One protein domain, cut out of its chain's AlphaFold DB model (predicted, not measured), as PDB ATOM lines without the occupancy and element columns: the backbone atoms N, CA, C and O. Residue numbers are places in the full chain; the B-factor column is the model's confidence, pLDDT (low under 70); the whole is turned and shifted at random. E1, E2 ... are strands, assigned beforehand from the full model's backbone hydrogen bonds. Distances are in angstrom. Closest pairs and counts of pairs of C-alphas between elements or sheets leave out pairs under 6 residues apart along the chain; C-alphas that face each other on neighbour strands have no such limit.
ATOM      1  N   GLY A   7     -45.106  20.769 -12.324       77.75
ATOM      2  CA  GLY A   7     -45.977  19.620 -12.516       77.75
ATOM      3  C   GLY A   7     -47.450  19.957 -12.322       77.75
ATOM      4  O   GLY A   7     -47.832  21.076 -11.971       77.75
ATOM      5  N   VAL A   8     -48.295  18.967 -12.597       85.75
ATOM      6  CA  VAL A   8     -49.743  19.054 -12.411       85.75
ATOM      7  C   VAL A   8     -50.224  17.841 -11.628       85.75
ATOM      8  O   VAL A   8     -49.840  16.708 -11.912       85.75
ATOM      9  N   THR A   9     -51.093  18.075 -10.653       88.50
ATOM     10  CA  THR A   9     -51.807  17.032  -9.919       88.50
ATOM     11  C   THR A   9     -53.285  17.123 -10.266       88.50
ATOM     12  O   THR A   9     -53.938  18.119  -9.961       88.50
ATOM     13  N   VAL A  10     -53.812  16.098 -10.932       88.81
ATOM     14  CA  VAL A  10     -55.209  16.052 -11.383       88.81
ATOM     15  C   VAL A  10     -56.019  15.168 -10.442       88.81
ATOM     16  O   VAL A  10     -55.635  14.028 -10.192       88.81
ATOM     17  N   THR A  11     -57.132  15.684  -9.923       90.06
ATOM     18  CA  THR A  11     -58.043  14.929  -9.053       90.06
ATOM     19  C   THR A  11     -59.009  14.065  -9.854       90.06
ATOM     20  O   THR A  11     -59.224  12.910  -9.502       90.06
ATOM     21  N   ASP A  12     -59.566  14.606 -10.938       84.88
ATOM     22  CA  ASP A  12     -60.459  13.898 -11.853       84.88
ATOM     23  C   ASP A  12     -60.429  14.565 -13.241       84.88
ATOM     24  O   ASP A  12     -60.144  15.758 -13.366       84.88
ATOM     25  N   ILE A  13     -60.717  13.790 -14.284       83.62
ATOM     26  CA  ILE A  13     -60.813  14.239 -15.682       83.62
ATOM     27  C   ILE A  13     -62.267  14.418 -16.142       83.62
ATOM     28  O   ILE A  13     -62.511  14.807 -17.284       83.62
ATOM     29  N   HIS A  14     -63.231  14.118 -15.270       87.81
ATOM     30  CA  HIS A  14     -64.648  14.378 -15.497       87.81
ATOM     31  C   HIS A  14     -65.026  15.817 -15.108       87.81
ATOM     32  O   HIS A  14     -64.316  16.454 -14.326       87.81
ATOM     33  N   PRO A  15     -66.163  16.342 -15.605       88.62
ATOM     34  CA  PRO A  15     -66.643  17.671 -15.246       88.62
ATOM     35  C   PRO A  15     -66.746  17.861 -13.729       88.62
ATOM     36  O   PRO A  15     -67.391  17.071 -13.042       88.62
ATOM     37  N   GLY A  16     -66.115  18.918 -13.222       87.88
ATOM     38  CA  GLY A  16     -65.959  19.176 -11.788       87.88
ATOM     39  C   GLY A  16     -64.633  18.686 -11.189       87.88
ATOM     40  O   GLY A  16     -64.328  19.043 -10.054       87.88
ATOM     41  N   GLY A  17     -63.827  17.929 -11.937       90.06
ATOM     42  CA  GLY A  17     -62.452  17.584 -11.571       90.06
ATOM     43  C   GLY A  17     -61.527  18.801 -11.539       90.06
ATOM     44  O   GLY A  17     -61.774  19.796 -12.220       90.06
ATOM     45  N   LEU A  18     -60.454  18.734 -10.751       91.31
ATOM     46  CA  LEU A  18     -59.511  19.834 -10.536       91.31
ATOM     47  C   LEU A  18     -58.104  19.436 -10.985       91.31
ATOM     48  O   LEU A  18     -57.621  18.354 -10.661       91.31
ATOM     49  N   ALA A  19     -57.424  20.334 -11.687       89.50
ATOM     50  CA  ALA A  19     -56.002  20.255 -11.979       89.50
ATOM     51  C   ALA A  19     -55.275  21.313 -11.153       89.50
ATOM     52  O   ALA A  19     -55.492  22.506 -11.345       89.50
ATOM     53  N   HIS A  20     -54.420  20.864 -10.241       89.19
ATOM     54  CA  HIS A  20     -53.571  21.707  -9.410       89.19
ATOM     55  C   HIS A  20     -52.185  21.799 -10.035       89.19
ATOM     56  O   HIS A  20     -51.467  20.802 -10.119       89.19
ATOM     57  N   PHE A  21     -51.799  22.994 -10.460       87.25
ATOM     58  CA  PHE A  21     -50.477  23.264 -11.002       87.25
ATOM     59  C   PHE A  21     -49.520  23.652  -9.882       87.25
ATOM     60  O   PHE A  21     -49.850  24.452  -9.008       87.25
ATOM     61  N   HIS A  22     -48.314  23.105  -9.929       83.25
ATOM     62  CA  HIS A  22     -47.241  23.440  -9.006       83.25
ATOM     63  C   HIS A  22     -45.936  23.636  -9.771       83.25
ATOM     64  O   HIS A  22     -45.738  23.056 -10.835       83.25
ATOM     65  N   CYS A  23     -45.042  24.447  -9.219       80.44
ATOM     66  CA  CYS A  23     -43.716  24.674  -9.778       80.44
ATOM     67  C   CYS A  23     -42.644  24.012  -8.917       80.44
ATOM     68  O   CYS A  23     -42.860  23.753  -7.730       80.44
ATOM     69  N   ASP A  24     -41.494  23.750  -9.524       76.81
ATOM     70  CA  ASP A  24     -40.325  23.230  -8.830       76.81
ATOM     71  C   ASP A  24     -39.786  24.254  -7.810       76.81
ATOM     72  O   ASP A  24     -40.033  25.461  -7.931       76.81
ATOM     73  N   PRO A  25     -39.031  23.818  -6.785       70.81
ATOM     74  CA  PRO A  25     -38.461  24.723  -5.791       70.81
ATOM     75  C   PRO A  25     -37.657  25.873  -6.423       70.81
ATOM     76  O   PRO A  25     -36.754  25.647  -7.224       70.81
ATOM     77  N   GLY A  26     -37.962  27.114  -6.029       68.25
ATOM     78  CA  GLY A  26     -37.354  28.331  -6.593       68.25
ATOM     79  C   GLY A  26     -38.177  28.989  -7.706       68.25
ATOM     80  O   GLY A  26     -37.880  30.119  -8.099       68.25
ATOM     81  N   PHE A  27     -39.243  28.322  -8.152       73.12
ATOM     82  CA  PHE A  27     -40.221  28.840  -9.097       73.12
ATOM     83  C   PHE A  27     -41.594  28.984  -8.436       73.12
ATOM     84  O   PHE A  27     -41.941  28.283  -7.487       73.12
ATOM     85  N   GLN A  28     -42.390  29.911  -8.951       76.44
ATOM     86  CA  GLN A  28     -43.742  30.191  -8.506       76.44
ATOM     87  C   GLN A  28     -44.689  30.230  -9.703       76.44
ATOM     88  O   GLN A  28     -44.332  30.692 -10.788       76.44
ATOM     89  N   VAL A  29     -45.909  29.735  -9.496       79.75
ATOM     90  CA  VAL A  29     -46.947  29.708 -10.527       79.75
ATOM     91  C   VAL A  29     -47.380  31.139 -10.840       79.75
ATOM     92  O   VAL A  29     -47.842  31.874  -9.967       79.75
ATOM     93  N   ARG A  30     -47.258  31.528 -12.108       82.38
ATOM     94  CA  ARG A  30     -47.812  32.756 -12.671       82.38
ATOM     95  C   ARG A  30     -48.987  32.397 -13.571       82.38
ATOM     96  O   ARG A  30     -48.811  31.838 -14.652       82.38
ATOM     97  N   GLY A  31     -50.188  32.745 -13.123       81.56
ATOM     98  CA  GLY A  31     -51.440  32.409 -13.796       81.56
ATOM     99  C   GLY A  31     -52.403  31.717 -12.839       81.56
ATOM    100  O   GLY A  31     -52.394  32.001 -11.643       81.56
ATOM    101  N   HIS A  32     -53.230  30.819 -13.370       84.12
ATOM    102  CA  HIS A  32     -54.185  30.056 -12.572       84.12
ATOM    103  C   HIS A  32     -53.509  28.814 -11.988       84.12
ATOM    104  O   HIS A  32     -53.092  27.926 -12.726       84.12
ATOM    105  N   GLU A  33     -53.415  28.752 -10.662       86.88
ATOM    106  CA  GLU A  33     -52.897  27.589  -9.925       86.88
ATOM    107  C   GLU A  33     -53.827  26.374  -9.986       86.88
ATOM    108  O   GLU A  33     -53.377  25.243  -9.822       86.88
ATOM    109  N   ILE A  34     -55.117  26.597 -10.243       88.69
ATOM    110  CA  ILE A  34     -56.129  25.549 -10.313       88.69
ATOM    111  C   ILE A  34     -56.959  25.745 -11.577       88.69
ATOM    112  O   ILE A  34     -57.498  26.830 -11.807       88.69
ATOM    113  N   ALA A  35     -57.108  24.680 -12.362       89.44
ATOM    114  CA  ALA A  35     -58.100  24.600 -13.427       89.44
ATOM    115  C   ALA A  35     -59.196  23.604 -13.061       89.44
ATOM    116  O   ALA A  35     -58.933  22.572 -12.452       89.44
ATOM    117  N   THR A  36     -60.427  23.887 -13.472       90.81
ATOM    118  CA  THR A  36     -61.555  22.963 -13.321       90.81
ATOM    119  C   THR A  36     -61.880  22.338 -14.667       90.81
ATOM    120  O   THR A  36     -61.917  23.036 -15.681       90.81
ATOM    121  N   CYS A  37     -62.114  21.032 -14.697       89.44
ATOM    122  CA  CYS A  37     -62.594  20.357 -15.886       89.44
ATOM    123  C   CYS A  37     -64.052  20.764 -16.110       89.44
ATOM    124  O   CYS A  37     -64.918  20.545 -15.259       89.44
ATOM    125  N   VAL A  38     -64.319  21.404 -17.240       90.31
ATOM    126  CA  VAL A  38     -65.637  21.892 -17.635       90.31
ATOM    127  C   VAL A  38     -66.102  21.166 -18.891       90.31
ATOM    128  O   VAL A  38     -65.288  20.689 -19.679       90.31
ATOM    129  N   ASN A  39     -67.425  21.154 -19.086       79.94
ATOM    130  CA  ASN A  39     -68.128  20.587 -20.240       79.94
ATOM    131  C   ASN A  39     -68.195  19.040 -20.266       79.94
ATOM    132  O   ASN A  39     -67.189  18.343 -20.265       79.94
ATOM    133  N   THR A  40     -69.419  18.502 -20.290       75.44
ATOM    134  CA  THR A  40     -69.717  17.058 -20.235       75.44
ATOM    135  C   THR A  40     -69.538  16.335 -21.566       75.44
ATOM    136  O   THR A  40     -69.258  15.140 -21.561       75.44
ATOM    137  N   THR A  41     -69.697  17.024 -22.700       82.44
ATOM    138  CA  THR A  41     -69.581  16.425 -24.041       82.44
ATOM    139  C   THR A  41     -68.173  16.534 -24.615       82.44
ATOM    140  O   THR A  41     -67.744  15.637 -25.337       82.44
ATOM    141  N   GLN A  42     -67.438  17.598 -24.277       83.56
ATOM    142  CA  GLN A  42     -66.023  17.749 -24.620       83.56
ATOM    143  C   GLN A  42     -65.251  18.347 -23.432       83.56
ATOM    144  O   GLN A  42     -65.134  19.575 -23.333       83.56
ATOM    145  N   PRO A  43     -64.752  17.485 -22.524       81.75
ATOM    146  CA  PRO A  43     -64.052  17.906 -21.318       81.75
ATOM    147  C   PRO A  43     -62.815  18.734 -21.657       81.75
ATOM    148  O   PRO A  43     -61.946  18.295 -22.414       81.75
ATOM    149  N   HIS A  44     -62.730  19.935 -21.096       86.25
ATOM    150  CA  HIS A  44     -61.560  20.800 -21.213       86.25
ATOM    151  C   HIS A  44     -61.331  21.565 -19.912       86.25
ATOM    152  O   HIS A  44     -62.230  21.706 -19.088       86.25
ATOM    153  N   TRP A  45     -60.112  22.051 -19.707       88.12
ATOM    154  CA  TRP A  45     -59.779  22.841 -18.527       88.12
ATOM    155  C   TRP A  45     -60.281  24.275 -18.674       88.12
ATOM    156  O   TRP A  45     -60.148  24.886 -19.734       88.12
ATOM    157  N   SER A  46     -60.843  24.816 -17.595       87.75
ATOM    158  CA  SER A  46     -61.412  26.166 -17.543       87.75
ATOM    159  C   SER A  46     -60.387  27.273 -17.784       87.75
ATOM    160  O   SER A  46     -60.754  28.383 -18.159       87.75
ATOM    161  N   THR A  47     -59.112  26.997 -17.519       84.12
ATOM    162  CA  THR A  47     -58.014  27.958 -17.619       84.12
ATOM    163  C   THR A  47     -56.875  27.359 -18.428       84.12
ATOM    164  O   THR A  47     -56.687  26.142 -18.463       84.12
ATOM    165  N   THR A  48     -56.094  28.224 -19.068       80.69
ATOM    166  CA  THR A  48     -54.873  27.820 -19.766       80.69
ATOM    167  C   THR A  48     -53.792  27.397 -18.778       80.69
ATOM    168  O   THR A  48     -53.798  27.801 -17.614       80.69
ATOM    169  N   GLU A  49     -52.842  26.612 -19.272       74.00
ATOM    170  CA  GLU A  49     -51.658  26.192 -18.530       74.00
ATOM    171  C   GLU A  49     -50.854  27.407 -18.022       74.00
ATOM    172  O   GLU A  49     -50.574  28.320 -18.807       74.00
ATOM    173  N   PRO A  50     -50.533  27.477 -16.715       80.06
ATOM    174  CA  PRO A  50     -49.788  28.597 -16.153       80.06
ATOM    175  C   PRO A  50     -48.289  28.495 -16.464       80.06
ATOM    176  O   PRO A  50     -47.799  27.466 -16.919       80.06
ATOM    177  N   GLN A  51     -47.543  29.563 -16.182       77.00
ATOM    178  CA  GLN A  51     -46.087  29.583 -16.341       77.00
ATOM    179  C   GLN A  51     -45.395  29.517 -14.982       77.00
ATOM    180  O   GLN A  51     -45.805  30.204 -14.049       77.00
ATOM    181  N   CYS A  52     -44.314  28.750 -14.874       72.44
ATOM    182  CA  CYS A  52     -43.449  28.787 -13.701       72.44
ATOM    183  C   CYS A  52     -42.407  29.893 -13.866       72.44
ATOM    184  O   CYS A  52     -41.585  29.861 -14.779       72.44
ATOM    185  N   VAL A  53     -42.452  30.898 -12.990       72.19
ATOM    186  CA  VAL A  53     -41.498  32.016 -12.986       72.19
ATOM    187  C   VAL A  53     -40.629  31.951 -11.749       72.19
ATOM    188  O   VAL A  53     -41.102  31.634 -10.663       72.19
ATOM    189  N   GLY A  54     -39.348  32.253 -11.898       72.44
ATOM    190  CA  GLY A  54     -38.434  32.243 -10.771       72.44
ATOM    191  C   GLY A  54     -38.769  33.357  -9.779       72.44
ATOM    192  O   GLY A  54     -38.938  34.510 -10.182       72.44
ATOM    193  N   TRP A  55     -38.876  33.041  -8.490       72.69
ATOM    194  CA  TRP A  55     -39.301  34.017  -7.483       72.69
ATOM    195  C   TRP A  55     -38.463  33.926  -6.211       72.69
ATOM    196  O   TRP A  55     -38.463  32.913  -5.511       72.69
ATOM    197  N   ILE A  56     -37.757  35.011  -5.887       72.44
ATOM    198  CA  ILE A  56     -36.845  35.081  -4.746       72.44
ATOM    199  C   ILE A  56     -37.220  36.284  -3.881       72.44
ATOM    200  O   ILE A  56     -37.037  37.429  -4.289       72.44
ATOM    201  N   ARG A  57     -37.710  36.036  -2.659       71.88
ATOM    202  CA  ARG A  57     -38.017  37.091  -1.674       71.88
ATOM    203  C   ARG A  57     -37.017  37.101  -0.543       71.88
ATOM    204  O   ARG A  57     -36.555  36.047  -0.117       71.88
ATOM    205  N   ASN A  58     -36.787  38.287   0.011       68.38
ATOM    206  CA  ASN A  58     -35.943  38.494   1.183       68.38
ATOM    207  C   ASN A  58     -34.539  37.899   1.002       68.38
ATOM    208  O   ASN A  58     -33.943  37.395   1.954       68.38
ATOM    209  N   ALA A  59     -34.017  37.947  -0.226       63.81
ATOM    210  CA  ALA A  59     -32.674  37.472  -0.508       63.81
ATOM    211  C   ALA A  59     -31.654  38.345   0.227       63.81
ATOM    212  O   ALA A  59     -31.582  39.554   0.003       63.81
ATOM    213  N   THR A  60     -30.848  37.728   1.087       65.12
ATOM    214  CA  THR A  60     -29.638  38.338   1.654       65.12
ATOM    215  C   THR A  60     -28.421  38.017   0.794       65.12
ATOM    216  O   THR A  60     -27.679  38.921   0.428       65.12
ATOM    217  N   VAL A  61     -28.244  36.743   0.431       68.94
ATOM    218  CA  VAL A  61     -27.247  36.236  -0.526       68.94
ATOM    219  C   VAL A  61     -27.824  34.979  -1.180       68.94
ATOM    220  O   VAL A  61     -28.415  34.147  -0.496       68.94
ATOM    221  N   GLY A  62     -27.646  34.813  -2.489       67.31
ATOM    222  CA  GLY A  62     -28.103  33.625  -3.208       67.31
ATOM    223  C   GLY A  62     -27.452  33.494  -4.581       67.31
ATOM    224  O   GLY A  62     -26.883  34.454  -5.100       67.31
ATOM    225  N   ASN A  80     -39.201  31.603 -27.978       44.72
ATOM    226  CA  ASN A  80     -38.546  32.738 -27.358       44.72
ATOM    227  C   ASN A  80     -38.320  32.358 -25.885       44.72
ATOM    228  O   ASN A  80     -39.247  32.447 -25.078       44.72
ATOM    229  N   LEU A  81     -37.141  31.809 -25.566       51.50
ATOM    230  CA  LEU A  81     -36.748  31.416 -24.216       51.50
ATOM    231  C   LEU A  81     -36.633  32.701 -23.388       51.50
ATOM    232  O   LEU A  81     -35.574  33.308 -23.286       51.50
ATOM    233  N   SER A  82     -37.764  33.171 -22.866       52.19
ATOM    234  CA  SER A  82     -37.851  34.374 -22.048       52.19
ATOM    235  C   SER A  82     -37.938  33.953 -20.587       52.19
ATOM    236  O   SER A  82     -39.004  33.633 -20.062       52.19
ATOM    237  N   CYS A  83     -36.781  33.882 -19.933       58.41
ATOM    238  CA  CYS A  83     -36.697  33.592 -18.510       58.41
ATOM    239  C   CYS A  83     -37.050  34.861 -17.720       58.41
ATOM    240  O   CYS A  83     -36.407  35.900 -17.878       58.41
ATOM    241  N   HIS A  84     -38.043  34.780 -16.834       62.06
ATOM    242  CA  HIS A  84     -38.429  35.888 -15.962       62.06
ATOM    243  C   HIS A  84     -38.195  35.516 -14.499       62.06
ATOM    244  O   HIS A  84     -38.748  34.532 -14.004       62.06
ATOM    245  N   TRP A  85     -37.396  36.332 -13.813       67.31
ATOM    246  CA  TRP A  85     -37.118  36.208 -12.385       67.31
ATOM    247  C   TRP A  85     -37.591  37.470 -11.666       67.31
ATOM    248  O   TRP A  85     -37.252  38.573 -12.098       67.31
ATOM    249  N   LEU A  86     -38.336  37.323 -10.567       68.88
ATOM    250  CA  LEU A  86     -38.573  38.426  -9.634       68.88
ATOM    251  C   LEU A  86     -37.694  38.259  -8.396       68.88
ATOM    252  O   LEU A  86     -37.733  37.226  -7.728       68.88
ATOM    253  N   ILE A  87     -36.925  39.302  -8.084       73.75
ATOM    254  CA  ILE A  87     -36.061  39.362  -6.906       73.75
ATOM    255  C   ILE A  87     -36.523  40.527  -6.032       73.75
ATOM    256  O   ILE A  87     -36.495  41.680  -6.457       73.75
ATOM    257  N   GLU A  88     -36.926  40.226  -4.802       74.31
ATOM    258  CA  GLU A  88     -37.400  41.206  -3.828       74.31
ATOM    259  C   GLU A  88     -36.433  41.265  -2.637       74.31
ATOM    260  O   GLU A  88     -36.238  40.278  -1.920       74.31
ATOM    261  N   ALA A  89     -35.820  42.432  -2.426       74.44
ATOM    262  CA  ALA A  89     -35.054  42.720  -1.218       74.44
ATOM    263  C   ALA A  89     -35.977  43.160  -0.081       74.44
ATOM    264  O   ALA A  89     -37.036  43.744  -0.306       74.44
TER     265      ALA A  89
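Overview. This is residues 7 to 62 and 80 to 89 of the 123 residues of the protein "Seizure protein 6" of Liparis tanakae (Tanaka's snailfish) (UniProt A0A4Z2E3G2). Two small three-stranded sheets are set roughly end to end in a loose, elongated structure: E1, E2 and E4 make one, and E3, E5 and E6 the other, which is strongly twisted, only just. Past E4 the chain folds back, and the long unnamed stretch of residues 39 to 50 leads from the first sheet to E5 of the second. The printed part has 66 residues, with no named helix and six named strands, E1 to E6 along the chain; the class is all strand, though only 30 of the 66 residues are in named elements. The first sheet has the order E1, E2, E4, antiparallel throughout, and the second E3, E5, E6, mixed. The radius of gyration of the C-alphas is 15.3 A, and the spans are 51 by 26 by 15 A, only just elongated.

Along the chain. In the first sheet, E1 is residues 7 to 10, 10.0 A long, beginning at C-alpha 7 (-45.977, 19.620, -12.516). E2 is residues 18 to 23, 16.5 A, and E4 is residues 34 to 38, 12.5 A. In the second sheet, E3 is residues 27 to 30, 9.3 A. E5, the longest strand by residues, is residues 51 to 57, 18.3 A, beginning at C-alpha 51 (-46.087, 29.583, -16.341). E6 is residues 85 to 88, 9.9 A, ending at C-alpha 88 (-37.400, 41.206, -3.828).

Arrangement. E1 and E2 form an antiparallel hairpin at 163 degrees between directions, with N 9 and O 20 within hydrogen-bond range at 2.8 A. E2, the inner strand, is also antiparallel to E4 at 151 degrees, with N 19 and O 35 at 2.8 A. Residues 37 to 38 of E4 pair antiparallel with residues 44 to 45. Between the sheets, the closest C-alphas of E2 and E3 are those of Cys 23 and Val 29, 6.0 A apart; those of E2 and E5 are Cys 23 and Cys 52, 5.7 A apart. E5 is staggered: residues 51 to 54 pair with E3, and residues 54 to 57 with E6. E3 and E5 are antiparallel at 123 degrees, with N 28 and O 53 at 2.7 A. E5 and E6 are parallel at 25 degrees, with N 88 and O 56 at 2.8 A. Among the pairs that are apart are E1 and E5, and E4 and E6.

Size, cuts and confidence. The two C-alphas farthest apart, those of Thr 41 and Val 61, are 52.3 A apart. The links E2 to E3 and E3 to E4 are tight, E1 to E2 is short, and E4 to E5 is long, 12 residues. Residues 63 to 79 are not printed, and C-alphas 62 and 80 across this cut, between E5 and E6, are 26.3 A apart. Mean pLDDT of the printed part is 78.2; it is under 70 at residue 26, residues 58 to 62 and residues 80 to 86.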